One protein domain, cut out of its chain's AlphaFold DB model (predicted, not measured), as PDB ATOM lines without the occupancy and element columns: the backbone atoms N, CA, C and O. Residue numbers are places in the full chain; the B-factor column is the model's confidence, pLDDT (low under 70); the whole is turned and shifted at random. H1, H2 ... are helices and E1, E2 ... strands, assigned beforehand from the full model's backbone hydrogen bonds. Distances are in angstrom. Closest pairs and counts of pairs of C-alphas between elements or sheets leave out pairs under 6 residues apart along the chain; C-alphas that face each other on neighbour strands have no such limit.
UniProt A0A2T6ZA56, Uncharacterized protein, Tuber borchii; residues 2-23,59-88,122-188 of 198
ATOM      1  N   GLU A   2     180.594 143.128 136.234       93.75
ATOM      2  CA  GLU A   2     179.825 142.855 135.007       93.75
ATOM      3  C   GLU A   2     180.296 143.618 133.760       93.75
ATOM      4  O   GLU A   2     180.568 143.001 132.736       93.75
ATOM      5  N   ALA A   3     180.496 144.938 133.842       94.12
ATOM      6  CA  ALA A   3     180.996 145.711 132.700       94.12
ATOM      7  C   ALA A   3     182.354 145.207 132.167       94.12
ATOM      8  O   ALA A   3     182.600 145.272 130.967       94.12
ATOM      9  N   LEU A   4     183.220 144.692 133.050       93.50
ATOM     10  CA  LEU A   4     184.518 144.125 132.681       93.50
ATOM     11  C   LEU A   4     184.342 142.778 131.969       93.50
ATOM     12  O   LEU A   4     184.980 142.540 130.949       93.50
ATOM     13  N   TYR A   5     183.433 141.934 132.463       94.75
ATOM     14  CA  TYR A   5     183.063 140.682 131.805       94.75
ATOM     15  C   TYR A   5     182.502 140.932 130.403       94.75
ATOM     16  O   TYR A   5     183.019 140.402 129.428       94.75
ATOM     17  N   GLN A   6     181.497 141.805 130.291       93.62
ATOM     18  CA  GLN A   6     180.865 142.141 129.013       93.62
ATOM     19  C   GLN A   6     181.851 142.759 128.027       93.62
ATOM     20  O   GLN A   6     181.691 142.639 126.813       93.62
ATOM     21  N   GLU A   7     182.874 143.450 128.529       93.38
ATOM     22  CA  GLU A   7     183.942 143.978 127.701       93.38
ATOM     23  C   GLU A   7     184.867 142.877 127.172       93.38
ATOM     24  O   GLU A   7     185.177 142.924 125.983       93.38
ATOM     25  N   LEU A   8     185.275 141.919 128.009       94.12
ATOM     26  CA  LEU A   8     186.435 141.057 127.753       94.12
ATOM     27  C   LEU A   8     186.111 139.596 127.428       94.12
ATOM     28  O   LEU A   8     186.860 138.988 126.668       94.12
ATOM     29  N   TRP A   9     185.038 139.032 127.986       94.12
ATOM     30  CA  TRP A   9     184.781 137.592 127.934       94.12
ATOM     31  C   TRP A   9     184.707 137.073 126.497       94.12
ATOM     32  O   TRP A   9     183.880 137.533 125.706       94.12
ATOM     33  N   GLY A  10     185.598 136.142 126.149       85.94
ATOM     34  CA  GLY A  10     185.655 135.514 124.824       85.94
ATOM     35  C   GLY A  10     186.047 136.449 123.683       85.94
ATOM     36  O   GLY A  10     185.954 136.078 122.514       85.94
ATOM     37  N   LYS A  11     186.510 137.669 123.983       87.06
ATOM     38  CA  LYS A  11     186.898 138.664 122.969       87.06
ATOM     39  C   LYS A  11     188.389 138.646 122.663       87.06
ATOM     40  O   LYS A  11     188.980 139.705 122.421       87.06
ATOM     41  N   PHE A  12     188.959 137.440 122.612       67.06
ATOM     42  CA  PHE A  12     190.375 137.132 122.360       67.06
ATOM     43  C   PHE A  12     190.989 137.929 121.195       67.06
ATOM     44  O   PHE A  12     192.182 138.207 121.172       67.06
ATOM     45  N   VAL A  13     190.158 138.326 120.226       56.62
ATOM     46  CA  VAL A  13     190.568 138.899 118.938       56.62
ATOM     47  C   VAL A  13     190.430 140.427 118.876       56.62
ATOM     48  O   VAL A  13     190.778 141.046 117.872       56.62
ATOM     49  N   THR A  14     189.952 141.100 119.930       62.53
ATOM     50  CA  THR A  14     189.906 142.569 119.883       62.53
ATOM     51  C   THR A  14     191.300 143.159 120.096       62.53
ATOM     52  O   THR A  14     191.752 143.354 121.222       62.53
ATOM     53  N   SER A  15     191.951 143.537 118.989       62.84
ATOM     54  CA  SER A  15     193.253 144.232 118.889       62.84
ATOM     55  C   SER A  15     193.375 145.533 119.703       62.84
ATOM     56  O   SER A  15     194.376 146.242 119.627       62.84
ATOM     57  N   ASN A  16     192.334 145.897 120.449       83.56
ATOM     58  CA  ASN A  16     192.223 147.147 121.176       83.56
ATOM     59  C   ASN A  16     192.515 147.014 122.672       83.56
ATOM     60  O   ASN A  16     192.758 148.040 123.305       83.56
ATOM     61  N   VAL A  17     192.502 145.797 123.233       91.12
ATOM     62  CA  VAL A  17     192.739 145.610 124.673       91.12
ATOM     63  C   VAL A  17     194.228 145.604 124.988       91.12
ATOM     64  O   VAL A  17     194.654 146.326 125.880       91.12
ATOM     65  N   ILE A  18     195.038 144.845 124.249       91.31
ATOM     66  CA  ILE A  18     196.495 144.810 124.423       91.31
ATOM     67  C   ILE A  18     197.133 145.473 123.205       91.31
ATOM     68  O   ILE A  18     197.018 144.977 122.089       91.31
ATOM     69  N   GLN A  19     197.781 146.615 123.423       93.25
ATOM     70  CA  GLN A  19     198.345 147.453 122.372       93.25
ATOM     71  C   GLN A  19     199.819 147.720 122.624       93.25
ATOM     72  O   GLN A  19     200.200 148.236 123.679       93.25
ATOM     73  N   ASP A  20     200.636 147.431 121.620       93.69
ATOM     74  CA  ASP A  20     202.022 147.860 121.604       93.69
ATOM     75  C   ASP A  20     202.109 149.334 121.200       93.69
ATOM     76  O   ASP A  20     201.419 149.794 120.291       93.69
ATOM     77  N   PHE A  21     202.978 150.080 121.869       94.88
ATOM     78  CA  PHE A  21     203.283 151.460 121.530       94.88
ATOM     79  C   PHE A  21     204.766 151.725 121.736       94.88
ATOM     80  O   PHE A  21     205.468 151.003 122.446       94.88
ATOM     81  N   THR A  22     205.238 152.795 121.119       95.00
ATOM     82  CA  THR A  22     206.647 153.140 121.135       95.00
ATOM     83  C   THR A  22     206.817 154.542 121.689       95.00
ATOM     84  O   THR A  22     206.073 155.456 121.336       95.00
ATOM     85  N   ILE A  23     207.780 154.715 122.589       93.38
ATOM     86  CA  ILE A  23     208.112 156.019 123.159       93.38
ATOM     87  C   ILE A  23     209.626 156.200 123.201       93.38
ATOM     88  O   ILE A  23     210.398 155.254 123.370       93.38
ATOM     89  N   LYS A  59     209.989 149.999 122.804       94.75
ATOM     90  CA  LYS A  59     208.679 149.380 122.622       94.75
ATOM     91  C   LYS A  59     208.110 148.974 123.978       94.75
ATOM     92  O   LYS A  59     208.797 148.343 124.781       94.75
ATOM     93  N   PHE A  60     206.853 149.309 124.201       95.25
ATOM     94  CA  PHE A  60     206.089 148.972 125.389       95.25
ATOM     95  C   PHE A  60     204.769 148.339 124.986       95.25
ATOM     96  O   PHE A  60     204.284 148.541 123.876       95.25
ATOM     97  N   THR A  61     204.170 147.615 125.919       95.31
ATOM     98  CA  THR A  61     202.827 147.071 125.762       95.31
ATOM     99  C   THR A  61     201.927 147.721 126.804       95.31
ATOM    100  O   THR A  61     202.287 147.837 127.973       95.31
ATOM    101  N   SER A  62     200.752 148.169 126.386       95.12
ATOM    102  CA  SER A  62     199.706 148.677 127.265       95.12
ATOM    103  C   SER A  62     198.489 147.775 127.190       95.12
ATOM    104  O   SER A  62     198.115 147.308 126.120       95.12
ATOM    105  N   LEU A  63     197.871 147.547 128.335       95.19
ATOM    106  CA  LEU A  63     196.550 146.964 128.452       95.19
ATOM    107  C   LEU A  63     195.576 148.111 128.681       95.19
ATOM    108  O   LEU A  63     195.818 148.955 129.545       95.19
ATOM    109  N   ARG A  64     194.490 148.162 127.916       95.75
ATOM    110  CA  ARG A  64     193.477 149.210 127.973       95.75
ATOM    111  C   ARG A  64     192.081 148.608 127.978       95.75
ATOM    112  O   ARG A  64     191.720 147.856 127.083       95.75
ATOM    113  N   THR A  65     191.282 149.032 128.944       95.12
ATOM    114  CA  THR A  65     189.866 148.685 129.068       95.12
ATOM    115  C   THR A  65     189.002 149.947 129.078       95.12
ATOM    116  O   THR A  65     189.490 151.068 129.259       95.12
ATOM    117  N   LYS A  66     187.699 149.794 128.849       95.19
ATOM    118  CA  LYS A  66     186.672 150.818 129.070       95.19
ATOM    119  C   LYS A  66     186.171 150.743 130.509       95.19
ATOM    120  O   LYS A  66     186.031 151.773 131.166       95.19
ATOM    121  N   ALA A  67     185.935 149.530 131.000       94.75
ATOM    122  CA  ALA A  67     185.594 149.258 132.382       94.75
ATOM    123  C   ALA A  67     186.801 149.499 133.298       94.75
ATOM    124  O   ALA A  67     187.957 149.304 132.913       94.75
ATOM    125  N   ARG A  68     186.534 149.923 134.537       95.81
ATOM    126  CA  ARG A  68     187.579 150.058 135.556       95.81
ATOM    127  C   ARG A  68     188.071 148.681 135.988       95.81
ATOM    128  O   ARG A  68     187.269 147.805 136.305       95.81
ATOM    129  N   LEU A  69     189.389 148.538 136.031       94.56
ATOM    130  CA  LEU A  69     190.081 147.369 136.552       94.56
ATOM    131  C   LEU A  69     190.088 147.394 138.085       94.56
ATOM    132  O   LEU A  69     189.913 148.466 138.679       94.56
ATOM    133  N   PRO A  70     190.352 146.254 138.745       91.00
ATOM    134  CA  PRO A  70     190.474 146.224 140.199       91.00
ATOM    135  C   PRO A  70     191.573 147.148 140.749       91.00
ATOM    136  O   PRO A  70     191.378 147.819 141.759       91.00
ATOM    137  N   SER A  71     192.659 147.328 139.990       90.06
ATOM    138  CA  SER A  71     193.698 148.354 140.206       90.06
ATOM    139  C   SER A  71     193.218 149.813 140.058       90.06
ATOM    140  O   SER A  71     194.030 150.738 140.045       90.06
ATOM    141  N   ARG A  72     191.904 150.053 139.953       89.94
ATOM    142  CA  ARG A  72     191.202 151.349 139.846       89.94
ATOM    143  C   ARG A  72     191.415 152.118 138.536       89.94
ATOM    144  O   ARG A  72     190.652 153.041 138.250       89.94
ATOM    145  N   GLY A  73     192.409 151.743 137.736       93.25
ATOM    146  CA  GLY A  73     192.676 152.317 136.419       93.25
ATOM    147  C   GLY A  73     191.877 151.666 135.286       93.25
ATOM    148  O   GLY A  73     191.195 150.663 135.463       93.25
ATOM    149  N   THR A  74     191.994 152.241 134.093       96.06
ATOM    150  CA  THR A  74     191.532 151.649 132.819       96.06
ATOM    151  C   THR A  74     192.696 151.311 131.890       96.06
ATOM    152  O   THR A  74     192.503 150.909 130.744       96.06
ATOM    153  N   ARG A  75     193.931 151.543 132.351       95.81
ATOM    154  CA  ARG A  75     195.158 151.305 131.600       95.81
ATOM    155  C   ARG A  75     196.232 150.747 132.516       95.81
ATOM    156  O   ARG A  75     196.405 151.249 133.624       95.81
ATOM    157  N   ILE A  76     196.968 149.761 132.027       95.81
ATOM    158  CA  ILE A  76     198.109 149.157 132.711       95.81
ATOM    159  C   ILE A  76     199.274 149.102 131.732       95.81
ATOM    160  O   ILE A  76     199.105 148.717 130.576       95.81
ATOM    161  N   LEU A  77     200.465 149.484 132.189       96.00
ATOM    162  CA  LEU A  77     201.694 149.212 131.453       96.00
ATOM    163  C   LEU A  77     202.058 147.741 131.667       96.00
ATOM    164  O   LEU A  77     202.384 147.337 132.783       96.00
ATOM    165  N   VAL A  78     201.987 146.943 130.608       95.12
ATOM    166  CA  VAL A  78     202.305 145.518 130.669       95.12
ATOM    167  C   VAL A  78     203.815 145.362 130.655       95.12
ATOM    168  O   VAL A  78     204.502 145.703 129.690       95.12
ATOM    169  N   ARG A  79     204.334 144.843 131.762       94.75
ATOM    170  CA  ARG A  79     205.749 144.537 131.920       94.75
ATOM    171  C   ARG A  79     206.054 143.164 131.334       94.75
ATOM    172  O   ARG A  79     205.233 142.256 131.427       94.75
ATOM    173  N   LYS A  80     207.269 142.975 130.813       93.31
ATOM    174  CA  LYS A  80     207.729 141.650 130.358       93.31
ATOM    175  C   LYS A  80     207.669 140.608 131.480       93.31
ATOM    176  O   LYS A  80     207.366 139.453 131.213       93.31
ATOM    177  N   GLU A  81     207.894 141.036 132.725       94.19
ATOM    178  CA  GLU A  81     207.838 140.157 133.893       94.19
ATOM    179  C   GLU A  81     206.435 139.582 134.120       94.19
ATOM    180  O   GLU A  81     206.326 138.467 134.612       94.19
ATOM    181  N   TYR A  82     205.367 140.284 133.719       94.38
ATOM    182  CA  TYR A  82     204.004 139.771 133.879       94.38
ATOM    183  C   TYR A  82     203.780 138.512 133.045       94.38
ATOM    184  O   TYR A  82     203.231 137.549 133.556       94.38
ATOM    185  N   ARG A  83     204.287 138.486 131.807       93.38
ATOM    186  CA  ARG A  83     204.196 137.306 130.934       93.38
ATOM    187  C   ARG A  83     205.011 136.129 131.458       93.38
ATOM    188  O   ARG A  83     204.608 134.989 131.296       93.38
ATOM    189  N   VAL A  84     206.168 136.410 132.063       94.44
ATOM    190  CA  VAL A  84     207.014 135.367 132.658       94.44
ATOM    191  C   VAL A  84     206.308 134.738 133.854       94.44
ATOM    192  O   VAL A  84     206.234 133.522 133.927       94.44
ATOM    193  N   ILE A  85     205.762 135.553 134.761       92.00
ATOM    194  CA  ILE A  85     205.053 135.049 135.946       92.00
ATOM    195  C   ILE A  85     203.767 134.327 135.540       92.00
ATOM    196  O   ILE A  85     203.488 133.265 136.069       92.00
ATOM    197  N   GLU A  86     203.005 134.876 134.594       92.88
ATOM    198  CA  GLU A  86     201.814 134.215 134.055       92.88
ATOM    199  C   GLU A  86     202.135 132.832 133.495       92.88
ATOM    200  O   GLU A  86     201.479 131.874 133.876       92.88
ATOM    201  N   LYS A  87     203.178 132.720 132.666       93.81
ATOM    202  CA  LYS A  87     203.595 131.428 132.127       93.81
ATOM    203  C   LYS A  87     203.995 130.447 133.232       93.81
ATOM    204  O   LYS A  87     203.585 129.303 133.185       93.81
ATOM    205  N   LEU A  88     204.757 130.897 134.231       91.88
ATOM    206  CA  LEU A  88     205.122 130.041 135.365       91.88
ATOM    207  C   LEU A  88     203.883 129.535 136.116       91.88
ATOM    208  O   LEU A  88     203.860 128.387 136.524       91.88
ATOM    209  N   CYS A 122     205.089 147.177 144.949       86.19
ATOM    210  CA  CYS A 122     205.799 146.539 143.822       86.19
ATOM    211  C   CYS A 122     204.931 146.274 142.571       86.19
ATOM    212  O   CYS A 122     205.452 145.874 141.529       86.19
ATOM    213  N   GLY A 123     203.616 146.507 142.660       89.44
ATOM    214  CA  GLY A 123     202.678 146.368 141.544       89.44
ATOM    215  C   GLY A 123     201.881 145.061 141.508       89.44
ATOM    216  O   GLY A 123     201.415 144.686 140.437       89.44
ATOM    217  N   LYS A 124     201.689 144.385 142.651       89.81
ATOM    218  CA  LYS A 124     200.883 143.147 142.752       89.81
ATOM    219  C   LYS A 124     199.467 143.318 142.200       89.81
ATOM    220  O   LYS A 124     199.082 142.599 141.289       89.81
ATOM    221  N   SER A 125     198.744 144.345 142.641       91.38
ATOM    222  CA  SER A 125     197.370 144.613 142.191       91.38
ATOM    223  C   SER A 125     197.276 144.902 140.684       91.38
ATOM    224  O   SER A 125     196.269 144.597 140.040       91.38
ATOM    225  N   PHE A 126     198.340 145.459 140.086       94.06
ATOM    226  CA  PHE A 126     198.439 145.640 138.633       94.06
ATOM    227  C   PHE A 126     198.672 144.313 137.909       94.06
ATOM    228  O   PHE A 126     198.043 144.083 136.879       94.06
ATOM    229  N   PHE A 127     199.516 143.436 138.459       94.12
ATOM    230  CA  PHE A 127     199.708 142.087 137.929       94.12
ATOM    231  C   PHE A 127     198.417 141.258 138.008       94.12
ATOM    232  O   PHE A 127     198.015 140.678 137.007       94.12
ATOM    233  N   LEU A 128     197.698 141.291 139.134       93.81
ATOM    234  CA  LEU A 128     196.405 140.607 139.274       93.81
ATOM    235  C   LEU A 128     195.352 141.151 138.304       93.81
ATOM    236  O   LEU A 128     194.596 140.386 137.714       93.81
ATOM    237  N   SER A 129     195.322 142.470 138.089       95.25
ATOM    238  CA  SER A 129     194.440 143.072 137.080       95.25
ATOM    239  C   SER A 129     194.808 142.636 135.658       95.25
ATOM    240  O   SER A 129     193.914 142.401 134.851       95.25
ATOM    241  N   TYR A 130     196.105 142.537 135.347       95.75
ATOM    242  CA  TYR A 130     196.593 142.009 134.071       95.75
ATOM    243  C   TYR A 130     196.139 140.558 133.869       95.75
ATOM    244  O   TYR A 130     195.543 140.250 132.838       95.75
ATOM    245  N   LEU A 131     196.346 139.712 134.879       95.06
ATOM    246  CA  LEU A 131     196.015 138.294 134.828       95.06
ATOM    247  C   LEU A 131     194.506 138.068 134.688       95.06
ATOM    248  O   LEU A 131     194.075 137.294 133.839       95.06
ATOM    249  N   LEU A 132     193.696 138.818 135.446       94.81
ATOM    250  CA  LEU A 132     192.240 138.796 135.319       94.81
ATOM    251  C   LEU A 132     191.811 139.099 133.882       94.81
ATOM    252  O   LEU A 132     191.036 138.356 133.294       94.81
ATOM    253  N   VAL A 133     192.320 140.185 133.297       95.12
ATOM    254  CA  VAL A 133     191.958 140.579 131.929       95.12
ATOM    255  C   VAL A 133     192.355 139.507 130.925       95.12
ATOM    256  O   VAL A 133     191.563 139.191 130.043       95.12
ATOM    257  N   HIS A 134     193.556 138.947 131.057       93.81
ATOM    258  CA  HIS A 134     194.037 137.939 130.128       93.81
ATOM    259  C   HIS A 134     193.186 136.669 130.190       93.81
ATOM    260  O   HIS A 134     192.673 136.238 129.160       93.81
ATOM    261  N   ARG A 135     192.902 136.153 131.392       93.75
ATOM    262  CA  ARG A 135     192.012 134.997 131.574       93.75
ATOM    263  C   ARG A 135     190.598 135.248 131.050       93.75
ATOM    264  O   ARG A 135     190.050 134.397 130.355       93.75
ATOM    265  N   LEU A 136     190.026 136.433 131.288       94.19
ATOM    266  CA  LEU A 136     188.712 136.793 130.733       94.19
ATOM    267  C   LEU A 136     188.720 136.810 129.198       94.19
ATOM    268  O   LEU A 136     187.786 136.300 128.580       94.19
ATOM    269  N   LEU A 137     189.774 137.342 128.569       94.06
ATOM    270  CA  LEU A 137     189.925 137.299 127.109       94.06
ATOM    271  C   LEU A 137     189.969 135.860 126.581       94.06
ATOM    272  O   LEU A 137     189.445 135.606 125.497       94.06
ATOM    273  N   ARG A 138     190.547 134.938 127.362       93.00
ATOM    274  CA  ARG A 138     190.603 133.492 127.098       93.00
ATOM    275  C   ARG A 138     189.332 132.726 127.476       93.00
ATOM    276  O   ARG A 138     189.319 131.512 127.323       93.00
ATOM    277  N   SER A 139     188.291 133.401 127.974       93.88
ATOM    278  CA  SER A 139     187.091 132.757 128.535       93.88
ATOM    279  C   SER A 139     187.404 131.730 129.627       93.88
ATOM    280  O   SER A 139     186.686 130.749 129.794       93.88
ATOM    281  N   GLN A 140     188.481 131.946 130.381       92.69
ATOM    282  CA  GLN A 140     188.886 131.045 131.450       92.69
ATOM    283  C   GLN A 140     188.155 131.403 132.754       92.69
ATOM    284  O   GLN A 140     188.203 132.571 133.174       92.69
ATOM    285  N   PRO A 141     187.515 130.425 133.428       93.19
ATOM    286  CA  PRO A 141     186.887 130.640 134.722       93.19
ATOM    287  C   PRO A 141     187.860 131.268 135.717       93.19
ATOM    288  O   PRO A 141     189.001 130.825 135.889       93.19
ATOM    289  N   THR A 142     187.427 132.363 136.335       93.31
ATOM    290  CA  THR A 142     188.270 133.140 137.247       93.31
ATOM    291  C   THR A 142     187.415 133.762 138.339       93.31
ATOM    292  O   THR A 142     186.357 134.320 138.069       93.31
ATOM    293  N   VAL A 143     187.887 133.724 139.575       92.50
ATOM    294  CA  VAL A 143     187.367 134.490 140.701       92.50
ATOM    295  C   VAL A 143     188.325 135.634 140.975       92.50
ATOM    296  O   VAL A 143     189.531 135.438 141.070       92.50
ATOM    297  N   TYR A 144     187.796 136.840 141.141       91.81
ATOM    298  CA  TYR A 144     188.544 137.934 141.742       91.81
ATOM    299  C   TYR A 144     188.056 138.148 143.171       91.81
ATOM    300  O   TYR A 144     186.919 138.579 143.380       91.81
ATOM    301  N   ARG A 145     188.912 137.863 144.150       90.00
ATOM    302  CA  ARG A 145     188.642 138.098 145.562       90.00
ATOM    303  C   ARG A 145     189.164 139.467 145.966       90.00
ATOM    304  O   ARG A 145     190.369 139.727 145.968       90.00
ATOM    305  N   ARG A 146     188.230 140.340 146.331       85.25
ATOM    306  CA  ARG A 146     188.548 141.636 146.923       85.25
ATOM    307  C   ARG A 146     188.750 141.524 148.428       85.25
ATOM    308  O   ARG A 146     189.617 142.203 148.929       85.25
ATOM    309  N   GLY A 147     187.987 140.669 149.098       84.50
ATOM    310  CA  GLY A 147     188.087 140.363 150.526       84.50
ATOM    311  C   GLY A 147     187.340 139.063 150.817       84.50
ATOM    312  O   GLY A 147     186.758 138.483 149.898       84.50
ATOM    313  N   ASP A 148     187.342 138.603 152.063       80.62
ATOM    314  CA  ASP A 148     186.872 137.249 152.400       80.62
ATOM    315  C   ASP A 148     185.390 137.006 152.076       80.62
ATOM    316  O   ASP A 148     185.036 135.926 151.605       80.62
ATOM    317  N   ASP A 149     184.559 138.043 152.206       83.25
ATOM    318  CA  ASP A 149     183.127 138.013 151.868       83.25
ATOM    319  C   ASP A 149     182.813 138.673 150.513       83.25
ATOM    320  O   ASP A 149     181.657 138.926 150.174       83.25
ATOM    321  N   CYS A 150     183.840 139.015 149.728       87.00
ATOM    322  CA  CYS A 150     183.686 139.756 148.480       87.00
ATOM    323  C   CYS A 150     184.482 139.094 147.353       87.00
ATOM    324  O   CYS A 150     185.566 139.551 146.970       87.00
ATOM    325  N   CYS A 151     183.911 138.024 146.801       90.12
ATOM    326  CA  CYS A 151     184.424 137.343 145.621       90.12
ATOM    327  C   CYS A 151     183.559 137.665 144.404       90.12
ATOM    328  O   CYS A 151     182.337 137.691 144.497       90.12
ATOM    329  N   PHE A 152     184.178 137.883 143.248       92.94
ATOM    330  CA  PHE A 152     183.483 138.049 141.975       92.94
ATOM    331  C   PHE A 152     183.847 136.898 141.058       92.94
ATOM    332  O   PHE A 152     185.002 136.799 140.648       92.94
ATOM    333  N   ILE A 153     182.878 136.049 140.730       93.12
ATOM    334  CA  ILE A 153     183.104 134.895 139.867       93.12
ATOM    335  C   ILE A 153     182.768 135.221 138.412       93.12
ATOM    336  O   ILE A 153     181.709 135.767 138.096       93.12
ATOM    337  N   PHE A 154     183.699 134.893 137.525       94.06
ATOM    338  CA  PHE A 154     183.598 135.071 136.089       94.06
ATOM    339  C   PHE A 154     183.612 133.701 135.426       94.06
ATOM    340  O   PHE A 154     184.627 133.005 135.451       94.06
ATOM    341  N   GLN A 155     182.477 133.325 134.850       92.38
ATOM    342  CA  GLN A 155     182.285 132.063 134.135       92.38
ATOM    343  C   GLN A 155     181.427 132.309 132.899       92.38
ATOM    344  O   GLN A 155     180.867 133.396 132.727       92.38
ATOM    345  N   GLU A 156     181.251 131.296 132.060       91.62
ATOM    346  CA  GLU A 156     180.268 131.380 130.988       91.62
ATOM    347  C   GLU A 156     178.871 131.674 131.565       91.62
ATOM    348  O   GLU A 156     178.444 131.084 132.556       91.62
ATOM    349  N   GLY A 157     178.201 132.691 131.020       88.88
ATOM    350  CA  GLY A 157     176.890 133.140 131.499       88.88
ATOM    351  C   GLY A 157     176.877 133.844 132.863       88.88
ATOM    352  O   GLY A 157     175.827 134.348 133.255       88.88
ATOM    353  N   THR A 158     178.011 133.945 133.566       87.88
ATOM    354  CA  THR A 158     178.086 134.543 134.909       87.88
ATOM    355  C   THR A 158     178.952 135.805 134.889       87.88
ATOM    356  O   THR A 158     180.179 135.720 135.025       87.88
ATOM    357  N   PRO A 159     178.355 137.001 134.714       89.19
ATOM    358  CA  PRO A 159     179.103 138.223 134.455       89.19
ATOM    359  C   PRO A 159     179.665 138.870 135.732       89.19
ATOM    360  O   PRO A 159     179.290 139.981 136.108       89.19
ATOM    361  N   GLY A 160     180.602 138.204 136.409       84.75
ATOM    362  CA  GLY A 160     181.234 138.757 137.611       84.75
ATOM    363  C   GLY A 160     180.262 138.854 138.785       84.75
ATOM    364  O   GLY A 160     180.220 139.895 139.448       84.75
ATOM    365  N   MET A 161     179.454 137.810 138.993       90.06
ATOM    366  CA  MET A 161     178.492 137.734 140.092       90.06
ATOM    367  C   MET A 161     179.237 137.714 141.424       90.06
ATOM    368  O   MET A 161     180.279 137.071 141.552       90.06
ATOM    369  N   MET A 162     178.714 138.439 142.407       92.38
ATOM    370  CA  MET A 162     179.285 138.432 143.745       92.38
ATOM    371  C   MET A 162     178.863 137.160 144.479       92.38
ATOM    372  O   MET A 162     177.675 136.846 144.525       92.38
ATOM    373  N   VAL A 163     179.836 136.439 145.027       90.06
ATOM    374  CA  VAL A 163     179.657 135.172 145.740       90.06
ATOM    375  C   VAL A 163     180.459 135.190 147.039       90.06
ATOM    376  O   VAL A 163     181.415 135.959 147.170       90.06
ATOM    377  N   ASP A 164     180.056 134.363 148.000       85.81
ATOM    378  CA  ASP A 164     180.804 134.144 149.238       85.81
ATOM    379  C   ASP A 164     181.738 132.929 149.114       85.81
ATOM    380  O   ASP A 164     181.700 132.176 148.135       85.81
ATOM    381  N   ALA A 165     182.602 132.739 150.113       82.19
ATOM    382  CA  ALA A 165     183.540 131.621 150.145       82.19
ATOM    383  C   ALA A 165     182.822 130.258 150.130       82.19
ATOM    384  O   ALA A 165     183.256 129.330 149.451       82.19
ATOM    385  N   ARG A 166     181.668 130.150 150.808       83.12
ATOM    386  CA  ARG A 166     180.866 128.915 150.863       83.12
ATOM    387  C   ARG A 166     180.408 128.473 149.480       83.12
ATOM    388  O   ARG A 166     180.478 127.288 149.173       83.12
ATOM    389  N   HIS A 167     179.981 129.410 148.637       86.06
ATOM    390  CA  HIS A 167     179.626 129.099 147.258       86.06
ATOM    391  C   HIS A 167     180.820 128.546 146.469       86.06
ATOM    392  O   HIS A 167     180.668 127.555 145.764       86.06
ATOM    393  N   LEU A 168     182.005 129.149 146.614       84.25
ATOM    394  CA  LEU A 168     183.221 128.718 145.912       84.25
ATOM    395  C   LEU A 168     183.689 127.329 146.359       84.25
ATOM    396  O   LEU A 168     184.025 126.486 145.529       84.25
ATOM    397  N   PHE A 169     183.665 127.066 147.665       82.56
ATOM    398  CA  PHE A 169     184.030 125.761 148.212       82.56
ATOM    399  C   PHE A 169     182.974 124.685 147.939       82.56
ATOM    400  O   PHE A 169     183.315 123.507 147.889       82.56
ATOM    401  N   GLY A 170     181.724 125.071 147.676       83.88
ATOM    402  CA  GLY A 170     180.659 124.171 147.232       83.88
ATOM    403  C   GLY A 170     180.681 123.830 145.738       83.88
ATOM    404  O   GLY A 170     179.826 123.068 145.293       83.88
ATOM    405  N   LEU A 171     181.613 124.385 144.949       84.81
ATOM    406  CA  LEU A 171     181.691 124.079 143.519       84.81
ATOM    407  C   LEU A 171     182.093 122.608 143.276       84.81
ATOM    408  O   LEU A 171     182.930 122.074 144.016       84.81
ATOM    409  N   PRO A 172     181.546 121.967 142.228       84.88
ATOM    410  CA  PRO A 172     181.992 120.654 141.763       84.88
ATOM    411  C   PRO A 172     183.504 120.599 141.472       84.88
ATOM    412  O   PRO A 172     184.105 121.608 141.084       84.88
ATOM    413  N   GLY A 173     184.130 119.431 141.654       80.06
ATOM    414  CA  GLY A 173     185.579 119.245 141.491       80.06
ATOM    415  C   GLY A 173     186.100 119.610 140.096       80.06
ATOM    416  O   GLY A 173     187.133 120.266 139.969       80.06
ATOM    417  N   ASP A 174     185.347 119.287 139.046       82.31
ATOM    418  CA  ASP A 174     185.641 119.640 137.651       82.31
ATOM    419  C   ASP A 174     185.651 121.160 137.412       82.31
ATOM    420  O   ASP A 174     186.509 121.681 136.691       82.31
ATOM    421  N   GLN A 175     184.745 121.895 138.064       85.06
ATOM    422  CA  GLN A 175     184.736 123.357 138.006       85.06
ATOM    423  C   GLN A 175     185.911 123.953 138.776       85.06
ATOM    424  O   GLN A 175     186.552 124.881 138.285       85.06
ATOM    425  N   LYS A 176     186.233 123.400 139.954       84.00
ATOM    426  CA  LYS A 176     187.368 123.848 140.777       84.00
ATOM    427  C   LYS A 176     188.707 123.692 140.060       84.00
ATOM    428  O   LYS A 176     189.521 124.605 140.135       84.00
ATOM    429  N   ARG A 177     188.915 122.589 139.329       81.94
ATOM    430  CA  ARG A 177     190.164 122.321 138.586       81.94
ATOM    431  C   ARG A 177     190.521 123.415 137.579       81.94
ATOM    432  O   ARG A 177     191.693 123.669 137.358       81.94
ATOM    433  N   ASN A 178     189.518 124.077 137.001       84.50
ATOM    434  CA  ASN A 178     189.706 125.109 135.976       84.50
ATOM    435  C   ASN A 178     189.616 126.547 136.526       84.50
ATOM    436  O   ASN A 178     189.734 127.518 135.767       84.50
ATOM    437  N   LEU A 179     189.341 126.707 137.825       87.31
ATOM    438  CA  LEU A 179     189.024 127.988 138.445       87.31
ATOM    439  C   LEU A 179     190.250 128.601 139.120       87.31
ATOM    440  O   LEU A 179     190.785 128.048 140.072       87.31
ATOM    441  N   TRP A 180     190.638 129.807 138.698       89.94
ATOM    442  CA  TRP A 180     191.676 130.575 139.404       89.94
ATOM    443  C   TRP A 180     191.065 131.561 140.374       89.94
ATOM    444  O   TRP A 180     190.200 132.338 139.976       89.94
ATOM    445  N   ILE A 181     191.574 131.614 141.603       89.06
ATOM    446  CA  ILE A 181     191.185 132.619 142.591       89.06
ATOM    447  C   ILE A 181     192.296 133.668 142.702       89.06
ATOM    448  O   ILE A 181     193.396 133.419 143.186       89.06
ATOM    449  N   LEU A 182     192.007 134.874 142.218       90.00
ATOM    450  CA  LEU A 182     192.919 136.013 142.234       90.00
ATOM    451  C   LEU A 182     192.673 136.858 143.479       90.00
ATOM    452  O   LEU A 182     191.624 137.491 143.599       90.00
ATOM    453  N   THR A 183     193.662 136.919 144.362       87.56
ATOM    454  CA  THR A 183     193.535 137.523 145.692       87.56
ATOM    455  C   THR A 183     194.471 138.718 145.864       87.56
ATOM    456  O   THR A 183     195.685 138.568 145.735       87.56
ATOM    457  N   ASP A 184     193.922 139.894 146.186       77.88
ATOM    458  CA  ASP A 184     194.702 141.131 146.417       77.88
ATOM    459  C   ASP A 184     194.849 141.491 147.914       77.88
ATOM    460  O   ASP A 184     195.773 142.217 148.282       77.88
ATOM    461  N   GLU A 185     193.981 140.964 148.786       78.00
ATOM    462  CA  GLU A 185     193.944 141.278 150.226       78.00
ATOM    463  C   GLU A 185     194.415 140.114 151.118       78.00
ATOM    464  O   GLU A 185     194.466 138.950 150.709       78.00
ATOM    465  N   THR A 186     194.797 140.448 152.354       77.75
ATOM    466  CA  THR A 186     195.145 139.466 153.385       77.75
ATOM    467  C   THR A 186     193.951 138.588 153.739       77.75
ATOM    468  O   THR A 186     192.808 139.021 153.669       77.75
ATOM    469  N   LEU A 187     194.245 137.343 154.105       76.94
ATOM    470  CA  LEU A 187     193.266 136.366 154.560       76.94
ATOM    471  C   LEU A 187     192.992 136.539 156.049       76.94
ATOM    472  O   LEU A 187     193.907 136.316 156.842       76.94
ATOM    473  N   GLU A 188     191.764 136.892 156.421       79.50
ATOM    474  CA  GLU A 188     191.344 137.015 157.823       79.50
ATOM    475  C   GLU A 188     190.440 135.849 158.250       79.50
ATOM    476  O   GLU A 188     190.516 135.390 159.387       79.50
TER     477      GLU A 188
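What this domain is: This is residues 2 to 23, 59 to 88 and 122 to 188 of the 198 residues of an uncharacterized protein of Tuber borchii (UniProt A0A2T6ZA56). Helix H3 runs through the middle between two sheets, the four-stranded sheet E6, E5, E4, E7 on one side of it and the three-stranded sheet E1, E2, E3 on the other. H1 packs on the same face of the four-stranded sheet as H3, and the short helices H4 and H5 lead from E6 to E7. The 119 printed residues have five named helices and seven named strands, in the order H1 E1 E2 E3 H2 H3 E4 E5 E6 H4 H5 E7. The class is mixed, helices and strands; the first sheet is mixed, the second antiparallel. The whole is compact, with a radius of gyration of the C-alphas of 14.4 A, yet elongated, spanning 48 by 30 by 26 A.

How they stand to each other: Start with the strongly twisted sheet E6, residues 158 to 163, E5, residues 150 to 155, E4, residues 142 to 147, and E7, residues 180 to 183. E4, E5 and E6 form a meander, each strand the antiparallel neighbour of the one before; look for N 144 and O 152 at 2.8 A, and N 163 and O 151 at 2.8 A. E7 is parallel to E4, with N 143 and O 180 2.7 A apart. E6, H4, residues 165 to 169, H5, residues 173 to 177, and E7 make a split strand-helix-strand unit, its two strands running the same way with E5 and E4 between them, and a right-handed crossover. H4 only grazes this sheet with residues 165 to 168; H5 is not on it. H3, residues 124 to 137, and H1, residues 2 to 8, are on the same face, giving two layers, helices on one face of a sheet. H3 runs along the strands at a height over the sheet of 9.3 A; its closest C-alphas to E7 are Leu 128 and Leu 182, 6.5 A. H1 lies over E6 and touches H3, whose residues 133 to 137 alone take part; the closest C-alphas are Leu 8 and Leu 137, 5.2 A. H3 is also on the sheet E1, residues 18 to 23, E2, residues 59 to 64, and E3, residues 75 to 78, again two layers, across the strands at 84 degrees to E3 on the local plane. Look there for N 19 and O 62 at 2.8 A, and, in the hairpin E2 and E3, N 63 and O 76 at 2.8 A. H2, residues 80 to 88, only just touches H3, with 3 pairs of C-alphas within 8 A, the closest Tyr 82 and Phe 127, 6.3 A. In H1 to H5 every O i to N i+4 pair is within hydrogen-bond range.

Where its parts are: Find C-alpha 2 at (179.825, 142.855, 135.007), where H1 begins. From C-alpha 124 at (200.883, 143.147, 142.752) H3 runs 20.0 A; E5 measures 16.3 A, E1 16.2 A and H2 12.9 A. E7 ends at C-alpha 183, (193.535, 137.523, 145.692).

The domain as a whole: The C-alphas farthest apart are those of Ile 23 and Gly 170, 48.5 A. Residues 24 to 58 and 89 to 121 are cut out, with C-alpha gaps of 6.7 A and 18.6 A. Of the links printed whole, none is long. Mean pLDDT of the printed part is 89.5; residues 12 to 15 are under 70.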